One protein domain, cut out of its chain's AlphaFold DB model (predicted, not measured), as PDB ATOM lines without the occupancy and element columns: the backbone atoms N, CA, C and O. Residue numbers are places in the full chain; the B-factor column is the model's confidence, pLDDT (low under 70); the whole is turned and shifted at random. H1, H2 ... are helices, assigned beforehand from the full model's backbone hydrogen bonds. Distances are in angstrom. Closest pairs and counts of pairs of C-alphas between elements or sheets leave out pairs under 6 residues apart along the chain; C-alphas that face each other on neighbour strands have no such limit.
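Overview. This is residues 38 to 168 of the 169 residues of the protein "Aldehyde ferredoxin oxidoreductase" of Candidatus Methanoperedenaceae archaeon GB37 (UniProt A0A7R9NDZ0). H3 runs through the middle, and the longest helix, H6, crosses it at nearly a right angle; H1 and H7 pack near the start of H3. H5 lies at one far end and makes a corner with the start of H6, while short H2 and H4 sit across H3 from H6. The 131 printed residues have seven named helices, H1 to H7, and no named strand: all helix. The whole is compact, with a radius of gyration of the C-alphas of 15.2 A and spans of 49 by 35 by 22 A.

Arrangement. H1, residues 41 to 49, touches residues 73 to 77 of H3, residues 73 to 89, at a steep tilt of 55 degrees; the closest C-alphas, of Pro 42 and Ile 73, are 5.7 A apart. H2, residues 61 to 64, only just touches H3, with 3 pairs of C-alphas within 8 A, the closest of Val 61 and Val 77 at 6.8 A. H3 is the hub, touching five helices. H4, residues 94 to 98, touches it only at the corner, C-alphas 84 and 94 being closest at 6.2 A. H5, residues 102 to 113, touches H6, residues 119 to 139, about perpendicular at 88 degrees, with the C-alphas of Leu 102 and Gln 119 closest at 5.3 A. H6 touches H3 about perpendicular at 87 degrees, with the C-alphas of Asp 82 and Gly 126 closest at 4.2 A. H7, residues 156 to 167, touches H3 at a steep tilt of 54 degrees, with the C-alphas of Val 74 and Tyr 163 closest at 5.4 A. H1 and H6 are apart. Every O i to N i+4 pair is within hydrogen-bond range in H1, H3, H5, H6 and H7; H4 has 0 of 1, but 2 of 2 O i to N i+3 pairs, and H2 is too short for an i+4 pair.

Along the chain. H1 begins at C-alpha 41 (313.858, 250.790, 289.969). H3 is 24.3 A long and H6 30.3 A. H7 ends at C-alpha 167 (297.702, 253.956, 297.680).

Size, cuts and confidence. The C-alphas farthest apart, of Gly 114 and Arg 150, are 49.3 A apart. The printed part has no cut; the links H1 to H2 and H6 to H7 are long. Residues 67 to 70 are under pLDDT 70.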
ATOM      1  N   GLN A  38     319.364 253.834 290.896       86.50
ATOM      2  CA  GLN A  38     319.267 253.833 289.422       86.50
ATOM      3  C   GLN A  38     319.367 252.433 288.818       86.50
ATOM      4  O   GLN A  38     318.802 252.150 287.755       86.50
ATOM      5  N   SER A  39     320.111 251.557 289.491       83.12
ATOM      6  CA  SER A  39     320.371 250.200 289.021       83.12
ATOM      7  C   SER A  39     319.190 249.255 289.269       83.12
ATOM      8  O   SER A  39     319.117 248.199 288.642       83.12
ATOM      9  N   TYR A  40     318.244 249.640 290.135       89.56
ATOM     10  CA  TYR A  40     317.103 248.817 290.524       89.56
ATOM     11  C   TYR A  40     315.880 249.688 290.851       89.56
ATOM     12  O   TYR A  40     315.736 250.214 291.952       89.56
ATOM     13  N   TRP A  41     314.980 249.845 289.877       92.44
ATOM     14  CA  TRP A  41     313.858 250.790 289.969       92.44
ATOM     15  C   TRP A  41     312.866 250.527 291.114       92.44
ATOM     16  O   TRP A  41     312.427 251.512 291.707       92.44
ATOM     17  N   PRO A  42     312.542 249.271 291.496       93.25
ATOM     18  CA  PRO A  42     311.741 249.013 292.696       93.25
ATOM     19  C   PRO A  42     312.336 249.625 293.966       93.25
ATOM     20  O   PRO A  42     311.605 250.182 294.778       93.25
ATOM     21  N   LEU A  43     313.664 249.596 294.114       93.94
ATOM     22  CA  LEU A  43     314.338 250.242 295.238       93.94
ATOM     23  C   LEU A  43     314.256 251.764 295.155       93.94
ATOM     24  O   LEU A  43     314.065 252.410 296.177       93.94
ATOM     25  N   GLY A  44     314.374 252.333 293.954       94.56
ATOM     26  CA  GLY A  44     314.180 253.767 293.749       94.56
ATOM     27  C   GLY A  44     312.779 254.229 294.145       94.56
ATOM     28  O   GLY A  44     312.654 255.192 294.898       94.56
ATOM     29  N   LEU A  45     311.735 253.514 293.713       95.50
ATOM     30  CA  LEU A  45     310.364 253.810 294.133       95.50
ATOM     31  C   LEU A  45     310.207 253.656 295.654       95.50
ATOM     32  O   LEU A  45     309.716 254.576 296.297       95.50
ATOM     33  N   GLN A  46     310.707 252.559 296.238       95.38
ATOM     34  CA  GLN A  46     310.665 252.338 297.689       95.38
ATOM     35  C   GLN A  46     311.380 253.450 298.472       95.38
ATOM     36  O   GLN A  46     310.879 253.893 299.498       95.38
ATOM     37  N   TYR A  47     312.557 253.903 298.033       96.19
ATOM     38  CA  TYR A  47     313.290 254.968 298.720       96.19
ATOM     39  C   TYR A  47     312.541 256.291 298.704       96.19
ATOM     40  O   TYR A  47     312.526 256.964 299.732       96.19
ATOM     41  N   ALA A  48     311.942 256.655 297.567       96.19
ATOM     42  CA  ALA A  48     311.143 257.870 297.464       96.19
ATOM     43  C   ALA A  48     309.961 257.823 298.443       96.19
ATOM     44  O   ALA A  48     309.768 258.753 299.226       96.19
ATOM     45  N   THR A  49     309.234 256.702 298.446       96.75
ATOM     46  CA  THR A  49     307.950 256.567 299.146       96.75
ATOM     47  C   THR A  49     308.065 256.081 300.585       96.75
ATOM     48  O   THR A  49     307.075 256.068 301.311       96.75
ATOM     49  N   SER A  50     309.273 255.736 301.045       95.69
ATOM     50  CA  SER A  50     309.498 255.271 302.412       95.69
ATOM     51  C   SER A  50     309.135 256.325 303.456       95.69
ATOM     52  O   SER A  50     309.602 257.466 303.389       95.69
ATOM     53  N   SER A  51     308.375 255.931 304.475       94.06
ATOM     54  CA  SER A  51     307.998 256.795 305.595       94.06
ATOM     55  C   SER A  51     309.187 257.274 306.440       94.06
ATOM     56  O   SER A  51     309.130 258.356 307.016       94.06
ATOM     57  N   CYS A  52     310.302 256.536 306.474       92.38
ATOM     58  CA  CYS A  52     311.471 256.854 307.308       92.38
ATOM     59  C   CYS A  52     312.749 257.168 306.502       92.38
ATOM     60  O   CYS A  52     313.872 256.980 306.991       92.38
ATOM     61  N   GLY A  53     312.582 257.643 305.263       93.94
ATOM     62  CA  GLY A  53     313.666 258.029 304.356       93.94
ATOM     63  C   GLY A  53     314.311 256.856 303.621       93.94
ATOM     64  O   GLY A  53     313.787 255.750 303.625       93.94
ATOM     65  N   ALA A  54     315.453 257.078 302.961       93.69
ATOM     66  CA  ALA A  54     316.038 256.085 302.049       93.69
ATOM     67  C   ALA A  54     316.576 254.828 302.768       93.69
ATOM     68  O   ALA A  54     317.771 254.692 303.036       93.69
ATOM     69  N   THR A  55     315.683 253.885 303.067       92.19
ATOM     70  CA  THR A  55     315.988 252.590 303.672       92.19
ATOM     71  C   THR A  55     315.482 251.447 302.811       92.19
ATOM     72  O   THR A  55     314.389 251.485 302.245       92.19
ATOM     73  N   HIS A  56     316.290 250.394 302.711       89.75
ATOM     74  CA  HIS A  56     315.914 249.192 301.978       89.75
ATOM     75  C   HIS A  56     314.982 248.303 302.808       89.75
ATOM     76  O   HIS A  56     314.323 247.445 302.236       89.75
ATOM     77  N   LEU A  57     314.883 248.526 304.123       89.12
ATOM     78  CA  LEU A  57     314.135 247.665 305.040       89.12
ATOM     79  C   LEU A  57     312.623 247.913 305.041       89.12
ATOM     80  O   LEU A  57     311.888 246.972 305.275       89.12
ATOM     81  N   ASN A  58     312.158 249.123 304.710       87.19
ATOM     82  CA  ASN A  58     310.736 249.501 304.793       87.19
ATOM     83  C   ASN A  58     309.837 248.835 303.727       87.19
ATOM     84  O   ASN A  58     308.624 248.950 303.787       87.19
ATOM     85  N   GLY A  59     310.429 248.121 302.770       83.94
ATOM     86  CA  GLY A  59     309.734 247.167 301.896       83.94
ATOM     87  C   GLY A  59     310.566 245.903 301.640       83.94
ATOM     88  O   GLY A  59     310.030 244.818 301.459       83.94
ATOM     89  N   PHE A  60     311.897 245.995 301.689       83.62
ATOM     90  CA  PHE A  60     312.804 244.875 301.429       83.62
ATOM     91  C   PHE A  60     312.584 244.233 300.049       83.62
ATOM     92  O   PHE A  60     312.546 243.010 299.894       83.62
ATOM     93  N   VAL A  61     312.504 245.083 299.015       87.69
ATOM     94  CA  VAL A  61     312.384 244.699 297.589       87.69
ATOM     95  C   VAL A  61     313.392 243.647 297.124       87.69
ATOM     96  O   VAL A  61     313.078 242.840 296.254       87.69
ATOM     97  N   PHE A  62     314.568 243.568 297.751       85.31
ATOM     98  CA  PHE A  62     315.565 242.538 297.453       85.31
ATOM     99  C   PHE A  62     315.077 241.102 297.701       85.31
ATOM    100  O   PHE A  62     315.612 240.179 297.090       85.31
ATOM    101  N   SER A  63     314.043 240.907 298.528       79.12
ATOM    102  CA  SER A  63     313.393 239.600 298.724       79.12
ATOM    103  C   SER A  63     312.826 239.001 297.430       79.12
ATOM    104  O   SER A  63     312.687 237.786 297.336       79.12
ATOM    105  N   GLN A  64     312.546 239.825 296.413       76.88
ATOM    106  CA  GLN A  64     312.056 239.392 295.097       76.88
ATOM    107  C   GLN A  64     313.186 239.135 294.080       76.88
ATOM    108  O   GLN A  64     312.929 238.839 292.912       76.88
ATOM    109  N   GLY A  65     314.450 239.239 294.508       76.62
ATOM    110  CA  GLY A  65     315.628 239.150 293.648       76.62
ATOM    111  C   GLY A  65     316.002 240.479 292.978       76.62
ATOM    112  O   GLY A  65     315.183 241.380 292.791       76.62
ATOM    113  N   ILE A  66     317.278 240.610 292.602       74.38
ATOM    114  CA  ILE A  66     317.840 241.841 292.027       74.38
ATOM    115  C   ILE A  66     317.831 241.732 290.502       74.38
ATOM    116  O   ILE A  66     318.760 241.208 289.892       74.38
ATOM    117  N   THR A  67     316.772 242.234 289.869       64.69
ATOM    118  CA  THR A  67     316.707 242.394 288.407       64.69
ATOM    119  C   THR A  67     316.188 243.790 288.078       64.69
ATOM    120  O   THR A  67     315.280 244.279 288.742       64.69
ATOM    121  N   LYS A  68     316.782 244.470 287.087       59.34
ATOM    122  CA  LYS A  68     316.558 245.912 286.852       59.34
ATOM    123  C   LYS A  68     315.080 246.275 286.638       59.34
ATOM    124  O   LYS A  68     314.646 247.320 287.115       59.34
ATOM    125  N   VAL A  69     314.328 245.416 285.947       61.06
ATOM    126  CA  VAL A  69     312.890 245.556 285.681       61.06
ATOM    127  C   VAL A  69     312.277 244.159 285.573       61.06
ATOM    128  O   VAL A  69     312.655 243.396 284.684       61.06
ATOM    129  N   ARG A  70     311.309 243.820 286.430       59.09
ATOM    130  CA  ARG A  70     310.396 242.698 286.181       59.09
ATOM    131  C   ARG A  70     309.032 242.964 286.816       59.09
ATOM    132  O   ARG A  70     308.949 243.294 287.996       59.09
ATOM    133  N   GLY A  71     307.978 242.751 286.031       75.62
ATOM    134  CA  GLY A  71     306.594 242.775 286.504       75.62
ATOM    135  C   GLY A  71     306.092 244.159 286.919       75.62
ATOM    136  O   GLY A  71     306.673 245.187 286.576       75.62
ATOM    137  N   ASP A  72     304.986 244.155 287.652       89.44
ATOM    138  CA  ASP A  72     304.346 245.349 288.196       89.44
ATOM    139  C   ASP A  72     305.132 245.864 289.413       89.44
ATOM    140  O   ASP A  72     305.005 245.333 290.519       89.44
ATOM    141  N   ILE A  73     306.008 246.850 289.191       92.12
ATOM    142  CA  ILE A  73     306.866 247.441 290.230       92.12
ATOM    143  C   ILE A  73     306.026 248.085 291.337       92.12
ATOM    144  O   ILE A  73     306.373 247.981 292.513       92.12
ATOM    145  N   VAL A  74     304.934 248.748 290.962       95.25
ATOM    146  CA  VAL A  74     304.123 249.559 291.869       95.25
ATOM    147  C   VAL A  74     303.422 248.665 292.884       95.25
ATOM    148  O   VAL A  74     303.603 248.844 294.092       95.25
ATOM    149  N   SER A  75     302.713 247.641 292.402       94.50
ATOM    150  CA  SER A  75     302.032 246.680 293.275       94.50
ATOM    151  C   SER A  75     303.010 245.896 294.147       94.50
ATOM    152  O   SER A  75     302.713 245.626 295.314       94.50
ATOM    153  N   GLN A  76     304.196 245.562 293.622       92.69
ATOM    154  CA  GLN A  76     305.246 244.894 294.398       92.69
ATOM    155  C   GLN A  76     305.728 245.757 295.567       92.69
ATOM    156  O   GLN A  76     305.748 245.271 296.696       92.69
ATOM    157  N   VAL A  77     306.089 247.022 295.318       95.19
ATOM    158  CA  VAL A  77     306.584 247.933 296.364       95.19
ATOM    159  C   VAL A  77     305.521 248.157 297.437       95.19
ATOM    160  O   VAL A  77     305.828 247.974 298.614       95.19
ATOM    161  N   LYS A  78     304.270 248.444 297.043       96.56
ATOM    162  CA  LYS A  78     303.151 248.598 297.987       96.56
ATOM    163  C   LYS A  78     302.968 247.355 298.858       96.56
ATOM    164  O   LYS A  78     303.000 247.445 300.079       96.56
ATOM    165  N   THR A  79     302.820 246.188 298.228       94.69
ATOM    166  CA  THR A  79     302.555 244.927 298.943       94.69
ATOM    167  C   THR A  79     303.672 244.598 299.929       94.69
ATOM    168  O   THR A  79     303.426 244.081 301.015       94.69
ATOM    169  N   LEU A  80     304.919 244.864 299.545       94.12
ATOM    170  CA  LEU A  80     306.076 244.619 300.391       94.12
ATOM    171  C   LEU A  80     306.150 245.578 301.579       94.12
ATOM    172  O   LEU A  80     306.442 245.133 302.683       94.12
ATOM    173  N   GLN A  81     305.838 246.857 301.379       96.75
ATOM    174  CA  GLN A  81     305.704 247.826 302.467       96.75
ATOM    175  C   GLN A  81     304.611 247.418 303.461       96.75
ATOM    176  O   GLN A  81     304.859 247.412 304.663       96.75
ATOM    177  N   ASP A  82     303.449 246.982 302.964       97.12
ATOM    178  CA  ASP A  82     302.337 246.532 303.812       97.12
ATOM    179  C   ASP A  82     302.747 245.297 304.631       97.12
ATOM    180  O   ASP A  82     302.520 245.225 305.837       97.12
ATOM    181  N   LYS A  83     303.441 244.340 304.003       95.38
ATOM    182  CA  LYS A  83     303.989 243.168 304.698       95.38
ATOM    183  C   LYS A  83     305.027 243.550 305.748       95.38
ATOM    184  O   LYS A  83     304.966 243.031 306.856       95.38
ATOM    185  N   ILE A  84     305.974 244.431 305.428       95.19
ATOM    186  CA  ILE A  84     306.984 244.881 306.393       95.19
ATOM    187  C   ILE A  84     306.330 245.561 307.594       95.19
ATOM    188  O   ILE A  84     306.692 245.228 308.719       95.19
ATOM    189  N   ALA A  85     305.331 246.418 307.375       96.38
ATOM    190  CA  ALA A  85     304.594 247.060 308.459       96.38
ATOM    191  C   ALA A  85     303.942 246.029 309.402       96.38
ATOM    192  O   ALA A  85     303.996 246.185 310.621       96.38
ATOM    193  N   VAL A  86     303.406 244.924 308.862       96.44
ATOM    194  CA  VAL A  86     302.910 243.795 309.672       96.44
ATOM    195  C   VAL A  86     304.029 243.149 310.489       96.44
ATOM    196  O   VAL A  86     303.855 242.935 311.687       96.44
ATOM    197  N   LEU A  87     305.176 242.834 309.876       95.00
ATOM    198  CA  LEU A  87     306.299 242.216 310.594       95.00
ATOM    199  C   LEU A  87     306.796 243.113 311.730       95.00
ATOM    200  O   LEU A  87     306.988 242.626 312.844       95.00
ATOM    201  N   GLU A  88     306.978 244.405 311.459       94.69
ATOM    202  CA  GLU A  88     307.436 245.378 312.450       94.69
ATOM    203  C   GLU A  88     306.426 245.513 313.601       94.69
ATOM    204  O   GLU A  88     306.832 245.486 314.764       94.69
ATOM    205  N   ALA A  89     305.119 245.534 313.310       95.06
ATOM    206  CA  ALA A  89     304.066 245.558 314.330       95.06
ATOM    207  C   ALA A  89     304.009 244.276 315.183       95.06
ATOM    208  O   ALA A  89     303.719 244.341 316.377       95.06
ATOM    209  N   LEU A  90     304.319 243.117 314.595       94.88
ATOM    210  CA  LEU A  90     304.420 241.836 315.306       94.88
ATOM    211  C   LEU A  90     305.756 241.660 316.052       94.88
ATOM    212  O   LEU A  90     305.939 240.659 316.746       94.88
ATOM    213  N   GLY A  91     306.705 242.591 315.906       93.56
ATOM    214  CA  GLY A  91     308.050 242.476 316.477       93.56
ATOM    215  C   GLY A  91     308.931 241.422 315.794       93.56
ATOM    216  O   GLY A  91     309.906 240.948 316.380       93.56
ATOM    217  N   ILE A  92     308.600 241.031 314.561       93.12
ATOM    218  CA  ILE A  92     309.344 240.054 313.762       93.12
ATOM    219  C   ILE A  92     310.404 240.783 312.930       93.12
ATOM    220  O   ILE A  92     310.146 241.812 312.310       93.12
ATOM    221  N   CYS A  93     311.618 240.229 312.870       91.19
ATOM    222  CA  CYS A  93     312.688 240.768 312.028       91.19
ATOM    223  C   CYS A  93     312.251 240.836 310.546       91.19
ATOM    224  O   CYS A  93     311.800 239.813 310.030       91.19
ATOM    225  N   PRO A  94     312.484 241.949 309.816       85.25
ATOM    226  CA  PRO A  94     312.164 242.089 308.386       85.25
ATOM    227  C   PRO A  94     312.672 240.959 307.477       85.25
ATOM    228  O   PRO A  94     312.023 240.591 306.498       85.25
ATOM    229  N   HIS A  95     313.811 240.347 307.822       84.94
ATOM    230  CA  HIS A  95     314.357 239.194 307.095       84.94
ATOM    231  C   HIS A  95     313.468 237.942 307.187       84.94
ATOM    232  O   HIS A  95     313.648 237.008 306.409       84.94
ATOM    233  N   GLY A  96     312.482 237.928 308.089       86.69
ATOM    234  CA  GLY A  96     311.460 236.892 308.189       86.69
ATOM    235  C   GLY A  96     310.668 236.702 306.894       86.69
ATOM    236  O   GLY A  96     310.260 235.579 306.615       86.69
ATOM    237  N   LEU A  97     310.542 237.732 306.041       82.19
ATOM    238  CA  LEU A  97     309.907 237.600 304.718       82.19
ATOM    239  C   LEU A  97     310.599 236.598 303.785       82.19
ATOM    240  O   LEU A  97     309.989 236.155 302.817       82.19
ATOM    241  N   ALA A  98     311.848 236.215 304.065       79.38
ATOM    242  CA  ALA A  98     312.540 235.184 303.298       79.38
ATOM    243  C   ALA A  98     312.002 233.761 303.555       79.38
ATOM    244  O   ALA A  98     312.326 232.857 302.789       79.38
ATOM    245  N   GLY A  99     311.211 233.542 304.613       83.94
ATOM    246  CA  GLY A  99     310.731 232.203 304.978       83.94
ATOM    247  C   GLY A  99     309.348 232.126 305.629       83.94
ATOM    248  O   GLY A  99     308.791 231.036 305.703       83.94
ATOM    249  N   LEU A 100     308.775 233.243 306.084       89.44
ATOM    250  CA  LEU A 100     307.451 233.291 306.704       89.44
ATOM    251  C   LEU A 100     306.413 233.825 305.715       89.44
ATOM    252  O   LEU A 100     306.576 234.908 305.148       89.44
ATOM    253  N   SER A 101     305.317 233.085 305.551       91.38
ATOM    254  CA  SER A 101     304.119 233.587 304.880       91.38
ATOM    255  C   SER A 101     303.241 234.373 305.858       91.38
ATOM    256  O   SER A 101     303.383 234.257 307.078       91.38
ATOM    257  N   LEU A 102     302.295 235.151 305.326       92.75
ATOM    258  CA  LEU A 102     301.300 235.837 306.151       92.75
ATOM    259  C   LEU A 102     300.402 234.854 306.912       92.75
ATOM    260  O   LEU A 102     300.071 235.134 308.056       92.75
ATOM    261  N   ASP A 103     300.077 233.689 306.335       94.88
ATOM    262  CA  ASP A 103     299.357 232.629 307.063       94.88
ATOM    263  C   ASP A 103     300.138 232.170 308.286       94.88
ATOM    264  O   ASP A 103     299.579 232.014 309.366       94.88
ATOM    265  N   THR A 104     301.448 231.956 308.132       94.94
ATOM    266  CA  THR A 104     302.282 231.544 309.260       94.94
ATOM    267  C   THR A 104     302.282 232.612 310.348       94.94
ATOM    268  O   THR A 104     302.142 232.276 311.520       94.94
ATOM    269  N   MET A 105     302.377 233.892 309.978       95.12
ATOM    270  CA  MET A 105     302.319 235.001 310.936       95.12
ATOM    271  C   MET A 105     300.953 235.103 311.627       95.12
ATOM    272  O   MET A 105     300.911 235.304 312.838       95.12
ATOM    273  N   ALA A 106     299.855 234.914 310.892       96.31
ATOM    274  CA  ALA A 106     298.504 234.890 311.446       96.31
ATOM    275  C   ALA A 106     298.336 233.757 312.469       96.31
ATOM    276  O   ALA A 106     297.921 234.008 313.598       96.31
ATOM    277  N   SER A 107     298.762 232.538 312.123       96.69
ATOM    278  CA  SER A 107     298.730 231.387 313.035       96.69
ATOM    279  C   SER A 107     299.607 231.591 314.274       96.69
ATOM    280  O   SER A 107     299.240 231.181 315.374       96.69
ATOM    281  N   MET A 108     300.772 232.233 314.125       95.50
ATOM    282  CA  MET A 108     301.632 232.588 315.261       95.50
ATOM    283  C   MET A 108     300.945 233.595 316.190       95.50
ATOM    284  O   MET A 108     300.975 233.418 317.409       95.50
ATOM    285  N   LEU A 109     300.320 234.635 315.629       96.56
ATOM    286  CA  LEU A 109     299.586 235.639 316.395       96.56
ATOM    287  C   LEU A 109     298.412 235.008 317.149       96.56
ATOM    288  O   LEU A 109     298.260 235.259 318.346       96.56
ATOM    289  N   GLU A 110     297.623 234.170 316.480       97.88
ATOM    290  CA  GLU A 110     296.507 233.449 317.092       97.88
ATOM    291  C   GLU A 110     296.992 232.555 318.239       97.88
ATOM    292  O   GLU A 110     296.444 232.611 319.338       97.88
ATOM    293  N   GLY A 111     298.080 231.807 318.035       97.81
ATOM    294  CA  GLY A 111     298.649 230.935 319.063       97.81
ATOM    295  C   GLY A 111     299.133 231.667 320.322       97.81
ATOM    296  O   GLY A 111     299.083 231.096 321.409       97.81
ATOM    297  N   VAL A 112     299.590 232.919 320.201       96.94
ATOM    298  CA  VAL A 112     300.116 233.706 321.336       96.94
ATOM    299  C   VAL A 112     299.045 234.585 321.990       96.94
ATOM    300  O   VAL A 112     299.066 234.766 323.205       96.94
ATOM    301  N   SER A 113     298.129 235.151 321.203       96.56
ATOM    302  CA  SER A 113     297.178 236.174 321.665       96.56
ATOM    303  C   SER A 113     295.719 235.716 321.699       96.56
ATOM    304  O   SER A 113     294.892 236.377 322.324       96.56
ATOM    305  N   GLY A 114     295.385 234.617 321.018       96.88
ATOM    306  CA  GLY A 114     294.005 234.194 320.768       96.88
ATOM    307  C   GLY A 114     293.263 235.036 319.722       96.88
ATOM    308  O   GLY A 114     292.066 234.834 319.533       96.88
ATOM    309  N   ILE A 115     293.929 235.989 319.057       96.81
ATOM    310  CA  ILE A 115     293.330 236.812 318.000       96.81
ATOM    311  C   ILE A 115     293.422 236.063 316.668       96.81
ATOM    312  O   ILE A 115     294.514 235.867 316.137       96.81
ATOM    313  N   THR A 116     292.273 235.704 316.104       97.69
ATOM    314  CA  THR A 116     292.179 235.087 314.776       97.69
ATOM    315  C   THR A 116     292.105 236.169 313.696       97.69
ATOM    316  O   THR A 116     291.162 236.959 313.675       97.69
ATOM    317  N   LEU A 117     293.082 236.192 312.787       96.81
ATOM    318  CA  LEU A 117     293.121 237.074 311.613       96.81
ATOM    319  C   LEU A 117     293.421 236.259 310.356       96.81
ATOM    320  O   LEU A 117     294.118 235.250 310.410       96.81
ATOM    321  N   THR A 118     292.934 236.721 309.210       96.94
ATOM    322  CA  THR A 118     293.315 236.182 307.898       96.94
ATOM    323  C   THR A 118     294.537 236.916 307.328       96.94
ATOM    324  O   THR A 118     294.924 237.982 307.814       96.94
ATOM    325  N   GLN A 119     295.138 236.398 306.245       95.50
ATOM    326  CA  GLN A 119     296.185 237.146 305.526       95.50
ATOM    327  C   GLN A 119     295.695 238.510 305.030       95.50
ATOM    328  O   GLN A 119     296.466 239.470 305.003       95.50
ATOM    329  N   GLU A 120     294.435 238.584 304.596       96.75
ATOM    330  CA  GLU A 120     293.839 239.815 304.084       96.75
ATOM    331  C   GLU A 120     293.697 240.850 305.203       96.75
ATOM    332  O   GLU A 120     294.008 242.021 304.994       96.75
ATOM    333  N   ASP A 121     293.311 240.413 306.405       97.75
ATOM    334  CA  ASP A 121     293.249 241.287 307.578       97.75
ATOM    335  C   ASP A 121     294.634 241.831 307.935       97.75
ATOM    336  O   ASP A 121     294.785 243.032 308.155       97.75
ATOM    337  N   LEU A 122     295.667 240.977 307.920       97.50
ATOM    338  CA  LEU A 122     297.045 241.417 308.148       97.50
ATOM    339  C   LEU A 122     297.492 242.449 307.105       97.50
ATOM    340  O   LEU A 122     298.039 243.482 307.479       97.50
ATOM    341  N   LEU A 123     297.233 242.225 305.814       96.88
ATOM    342  CA  LEU A 123     297.588 243.199 304.772       96.88
ATOM    343  C   LEU A 123     296.859 244.534 304.946       96.88
ATOM    344  O   LEU A 123     297.493 245.576 304.807       96.88
ATOM    345  N   LYS A 124     295.568 244.518 305.302       98.00
ATOM    346  CA  LYS A 124     294.803 245.741 305.606       98.00
ATOM    347  C   LYS A 124     295.370 246.486 306.813       98.00
ATOM    348  O   LYS A 124     295.428 247.716 306.801       98.00
ATOM    349  N   ILE A 125     295.810 245.763 307.845       98.19
ATOM    350  CA  ILE A 125     296.495 246.352 309.005       98.19
ATOM    351  C   ILE A 125     297.813 246.994 308.565       98.19
ATOM    352  O   ILE A 125     298.062 248.148 308.905       98.19
ATOM    353  N   GLY A 126     298.626 246.291 307.775       97.94
ATOM    354  CA  GLY A 126     299.884 246.813 307.237       97.94
ATOM    355  C   GLY A 126     299.695 248.080 306.403       97.94
ATOM    356  O   GLY A 126     300.378 249.077 306.628       97.94
ATOM    357  N   GLU A 127     298.714 248.074 305.502       98.31
ATOM    358  CA  GLU A 127     298.323 249.247 304.714       98.31
ATOM    359  C   GLU A 127     297.882 250.414 305.606       98.31
ATOM    360  O   GLU A 127     298.314 251.546 305.391       98.31
ATOM    361  N   SER A 128     297.084 250.140 306.643       98.44
ATOM    362  CA  SER A 128     296.628 251.158 307.599       98.44
ATOM    363  C   SER A 128     297.787 251.763 308.395       98.44
ATOM    364  O   SER A 128     297.825 252.973 308.601       98.44
ATOM    365  N   ILE A 129     298.754 250.946 308.824       98.31
ATOM    366  CA  ILE A 129     299.968 251.427 309.501       98.31
ATOM    367  C   ILE A 129     300.749 252.349 308.563       98.31
ATOM    368  O   ILE A 129     301.080 253.472 308.939       98.31
ATOM    369  N   TYR A 130     300.980 251.913 307.323       97.38
ATOM    370  CA  TYR A 130     301.735 252.696 306.348       97.38
ATOM    371  C   TYR A 130     301.046 254.026 306.003       97.38
ATOM    372  O   TYR A 130     301.700 255.062 305.870       97.38
ATOM    373  N   GLN A 131     299.714 254.014 305.903       97.38
ATOM    374  CA  GLN A 131     298.892 255.211 305.739       97.38
ATOM    375  C   GLN A 131     299.087 256.190 306.906       97.38
ATOM    376  O   GLN A 131     299.325 257.376 306.685       97.38
ATOM    377  N   LEU A 132     299.028 255.698 308.148       97.88
ATOM    378  CA  LEU A 132     299.215 256.523 309.345       97.88
ATOM    379  C   LEU A 132     300.611 257.155 309.397       97.88
ATOM    380  O   LEU A 132     300.743 258.321 309.768       97.88
ATOM    381  N   GLU A 133     301.648 256.415 309.003       96.62
ATOM    382  CA  GLU A 133     303.011 256.942 308.893       96.62
ATOM    383  C   GLU A 133     303.118 258.044 307.830       96.62
ATOM    384  O   GLU A 133     303.746 259.080 308.062       96.62
ATOM    385  N   HIS A 134     302.479 257.848 306.671       95.12
ATOM    386  CA  HIS A 134     302.437 258.853 305.611       95.12
ATOM    387  C   HIS A 134     301.718 260.131 306.075       95.12
ATOM    388  O   HIS A 134     302.255 261.230 305.940       95.12
ATOM    389  N   GLU A 135     300.554 259.999 306.712       95.88
ATOM    390  CA  GLU A 135     299.809 261.132 307.274       95.88
ATOM    391  C   GLU A 135     300.577 261.859 308.376       95.88
ATOM    392  O   GLU A 135     300.510 263.087 308.479       95.88
ATOM    393  N   PHE A 136     301.300 261.121 309.221       96.88
ATOM    394  CA  PHE A 136     302.168 261.716 310.230       96.88
ATOM    395  C   PHE A 136     303.227 262.603 309.570       96.88
ATOM    396  O   PHE A 136     303.396 263.755 309.970       96.88
ATOM    397  N   ASN A 137     303.889 262.103 308.524       96.12
ATOM    398  CA  ASN A 137     304.903 262.855 307.791       96.12
ATOM    399  C   ASN A 137     304.334 264.120 307.139       96.12
ATOM    400  O   ASN A 137     304.938 265.188 307.260       96.12
ATOM    401  N   GLN A 138     303.156 264.024 306.517       94.44
ATOM    402  CA  GLN A 138     302.461 265.183 305.950       94.44
ATOM    403  C   GLN A 138     302.159 266.237 307.027       94.44
ATOM    404  O   GLN A 138     302.459 267.417 306.847       94.44
ATOM    405  N   LYS A 139     301.635 265.819 308.190       96.25
ATOM    406  CA  LYS A 139     301.358 266.715 309.331       96.25
ATOM    407  C   LYS A 139     302.630 267.329 309.920       96.25
ATOM    408  O   LYS A 139     302.584 268.450 310.420       96.25
ATOM    409  N   ALA A 140     303.755 266.619 309.850       96.06
ATOM    410  CA  ALA A 140     305.065 267.103 310.274       96.06
ATOM    411  C   ALA A 140     305.738 268.039 309.250       96.06
ATOM    412  O   ALA A 140     306.805 268.581 309.541       96.06
ATOM    413  N   GLY A 141     305.136 268.245 308.071       94.56
ATOM    414  CA  GLY A 141     305.692 269.089 307.011       94.56
ATOM    415  C   GLY A 141     306.899 268.472 306.303       94.56
ATOM    416  O   GLY A 141     307.743 269.204 305.788       94.56
ATOM    417  N   ILE A 142     307.019 267.141 306.307       91.44
ATOM    418  CA  ILE A 142     308.060 266.442 305.549       91.44
ATOM    419  C   ILE A 142     307.714 266.521 304.059       91.44
ATOM    420  O   ILE A 142     306.576 266.273 303.669       91.44
ATOM    421  N   GLU A 143     308.707 266.897 303.249       77.81
ATOM    422  CA  GLU A 143     308.565 267.109 301.804       77.81
ATOM    423  C   GLU A 143     308.033 265.875 301.053       77.81
ATOM    424  O   GLU A 143     308.182 264.735 301.505       77.81
ATOM    425  N   GLU A 144     307.449 266.130 299.877       84.31
ATOM    426  CA  GLU A 144     306.889 265.112 298.983       84.31
ATOM    427  C   GLU A 144     307.906 264.031 298.579       84.31
ATOM    428  O   GLU A 144     309.118 264.259 298.511       84.31
ATOM    429  N   ASP A 145     307.393 262.839 298.260       95.56
ATOM    430  CA  ASP A 145     308.209 261.701 297.851       95.56
ATOM    431  C   ASP A 145     308.970 262.006 296.557       95.56
ATOM    432  O   ASP A 145     308.397 262.229 295.490       95.56
ATOM    433  N   ASN A 146     310.298 261.985 296.633       94.62
ATOM    434  CA  ASN A 146     311.154 262.216 295.479       94.62
ATOM    435  C   ASN A 146     312.513 261.530 295.651       94.62
ATOM    436  O   ASN A 146     312.878 261.068 296.735       94.62
ATOM    437  N   LEU A 147     313.285 261.491 294.569       94.94
ATOM    438  CA  LEU A 147     314.677 261.065 294.565       94.94
ATOM    439  C   LEU A 147     315.609 262.259 294.310       94.94
ATOM    440  O   LEU A 147     315.257 263.180 293.570       94.94
ATOM    441  N   PRO A 148     316.845 262.230 294.842       92.94
ATOM    442  CA  PRO A 148     317.903 263.136 294.413       92.94
ATOM    443  C   PRO A 148     318.064 263.113 292.893       92.94
ATOM    444  O   PRO A 148     317.984 262.049 292.280       92.94
ATOM    445  N   LYS A 149     318.406 264.256 292.282       91.12
ATOM    446  CA  LYS A 149     318.600 264.374 290.821       91.12
ATOM    447  C   LYS A 149     319.522 263.298 290.242       91.12
ATOM    448  O   LYS A 149     319.277 262.805 289.149       91.12
ATOM    449  N   ARG A 150     320.562 262.909 290.993       90.44
ATOM    450  CA  ARG A 150     321.515 261.856 290.608       90.44
ATOM    451  C   ARG A 150     320.865 260.474 290.480       90.44
ATOM    452  O   ARG A 150     321.417 259.638 289.786       90.44
ATOM    453  N   TRP A 151     319.741 260.231 291.149       93.06
ATOM    454  CA  TRP A 151     319.024 258.955 291.166       93.06
ATOM    455  C   TRP A 151     317.761 258.917 290.310       93.06
ATOM    456  O   TRP A 151     317.150 257.855 290.198       93.06
ATOM    457  N   LEU A 152     317.370 260.035 289.694       92.81
ATOM    458  CA  LEU A 152     316.221 260.057 288.795       92.81
ATOM    459  C   LEU A 152     316.462 259.140 287.589       92.81
ATOM    460  O   LEU A 152     317.537 259.133 286.991       92.81
ATOM    461  N   PHE A 153     315.434 258.380 287.217       91.31
ATOM    462  CA  PHE A 153     315.456 257.454 286.085       91.31
ATOM    463  C   PHE A 153     314.242 257.686 285.162       91.31
ATOM    464  O   PHE A 153     313.235 258.231 285.621       91.31
ATOM    465  N   PRO A 154     314.289 257.268 283.876       88.62
ATOM    466  CA  PRO A 154     313.347 257.714 282.834       88.62
ATOM    467  C   PRO A 154     311.846 257.456 283.060       88.62
ATOM    468  O   PRO A 154     311.039 258.006 282.321       88.62
ATOM    469  N   ASN A 155     311.454 256.643 284.047       90.06
ATOM    470  CA  ASN A 155     310.052 256.315 284.338       90.06
ATOM    471  C   ASN A 155     309.619 256.641 285.780       90.06
ATOM    472  O   ASN A 155     308.533 256.251 286.199       90.06
ATOM    473  N   PHE A 156     310.464 257.324 286.558       94.75
ATOM    474  CA  PHE A 156     310.209 257.554 287.982       94.75
ATOM    475  C   PHE A 156     308.885 258.289 288.232       94.75
ATOM    476  O   PHE A 156     308.084 257.827 289.036       94.75
ATOM    477  N   SER A 157     308.612 259.371 287.495       95.88
ATOM    478  CA  SER A 157     307.397 260.175 287.685       95.88
ATOM    479  C   SER A 157     306.106 259.391 287.434       95.88
ATOM    480  O   SER A 157     305.139 259.573 288.165       95.88
ATOM    481  N   ASN A 158     306.089 258.501 286.436       96.25
ATOM    482  CA  ASN A 158     304.921 257.659 286.170       96.25
ATOM    483  C   ASN A 158     304.746 256.610 287.270       96.25
ATOM    484  O   ASN A 158     303.651 256.470 287.793       96.25
ATOM    485  N   LEU A 159     305.830 255.935 287.680       96.00
ATOM    486  CA  LEU A 159     305.768 254.960 288.773       96.00
ATOM    487  C   LEU A 159     305.296 255.593 290.083       96.00
ATOM    488  O   LEU A 159     304.518 254.979 290.802       96.00
ATOM    489  N   LEU A 160     305.762 256.805 290.392       97.50
ATOM    490  CA  LEU A 160     305.343 257.529 291.588       97.50
ATOM    491  C   LEU A 160     303.855 257.890 291.525       97.50
ATOM    492  O   LEU A 160     303.129 257.657 292.487       97.50
ATOM    493  N   LYS A 161     303.389 258.394 290.376       97.56
ATOM    494  CA  LYS A 161     301.973 258.702 290.151       97.56
ATOM    495  C   LYS A 161     301.090 257.459 290.298       97.56
ATOM    496  O   LYS A 161     300.089 257.505 291.007       97.56
ATOM    497  N   ASP A 162     301.463 256.364 289.645       97.75
ATOM    498  CA  ASP A 162     300.719 255.103 289.696       97.75
ATOM    499  C   ASP A 162     300.711 254.531 291.123       97.75
ATOM    500  O   ASP A 162     299.710 253.978 291.574       97.75
ATOM    501  N   TYR A 163     301.808 254.710 291.864       97.75
ATOM    502  CA  TYR A 163     301.908 254.319 293.266       97.75
ATOM    503  C   TYR A 163     300.985 255.134 294.175       97.75
ATOM    504  O   TYR A 163     300.293 254.536 294.996       97.75
ATOM    505  N   TYR A 164     300.900 256.457 294.001       97.44
ATOM    506  CA  TYR A 164     299.929 257.286 294.731       97.44
ATOM    507  C   TYR A 164     298.496 256.870 294.412       97.44
ATOM    508  O   TYR A 164     297.710 256.626 295.325       97.44
ATOM    509  N   GLN A 165     298.186 256.654 293.130       98.00
ATOM    510  CA  GLN A 165     296.869 256.169 292.724       98.00
ATOM    511  C   GLN A 165     296.530 254.820 293.379       98.00
ATOM    512  O   GLN A 165     295.404 254.635 293.837       98.00
ATOM    513  N   LEU A 166     297.486 253.887 293.448       97.62
ATOM    514  CA  LEU A 166     297.283 252.585 294.089       97.62
ATOM    515  C   LEU A 166     297.130 252.693 295.615       97.62
ATOM    516  O   LEU A 166     296.415 251.895 296.215       97.62
ATOM    517  N   ARG A 167     297.808 253.658 296.244       97.00
ATOM    518  CA  ARG A 167     297.702 253.956 297.680       97.00
ATOM    519  C   ARG A 167     296.443 254.749 298.048       97.00
ATOM    520  O   ARG A 167     296.096 254.796 299.222       97.00
ATOM    521  N   GLY A 168     295.770 255.357 297.071       96.06
ATOM    522  CA  GLY A 168     294.657 256.277 297.313       96.06
ATOM    523  C   GLY A 168     295.105 257.636 297.861       96.06
ATOM    524  O   GLY A 168     294.349 258.256 298.609       96.06
TER     525      GLY A 168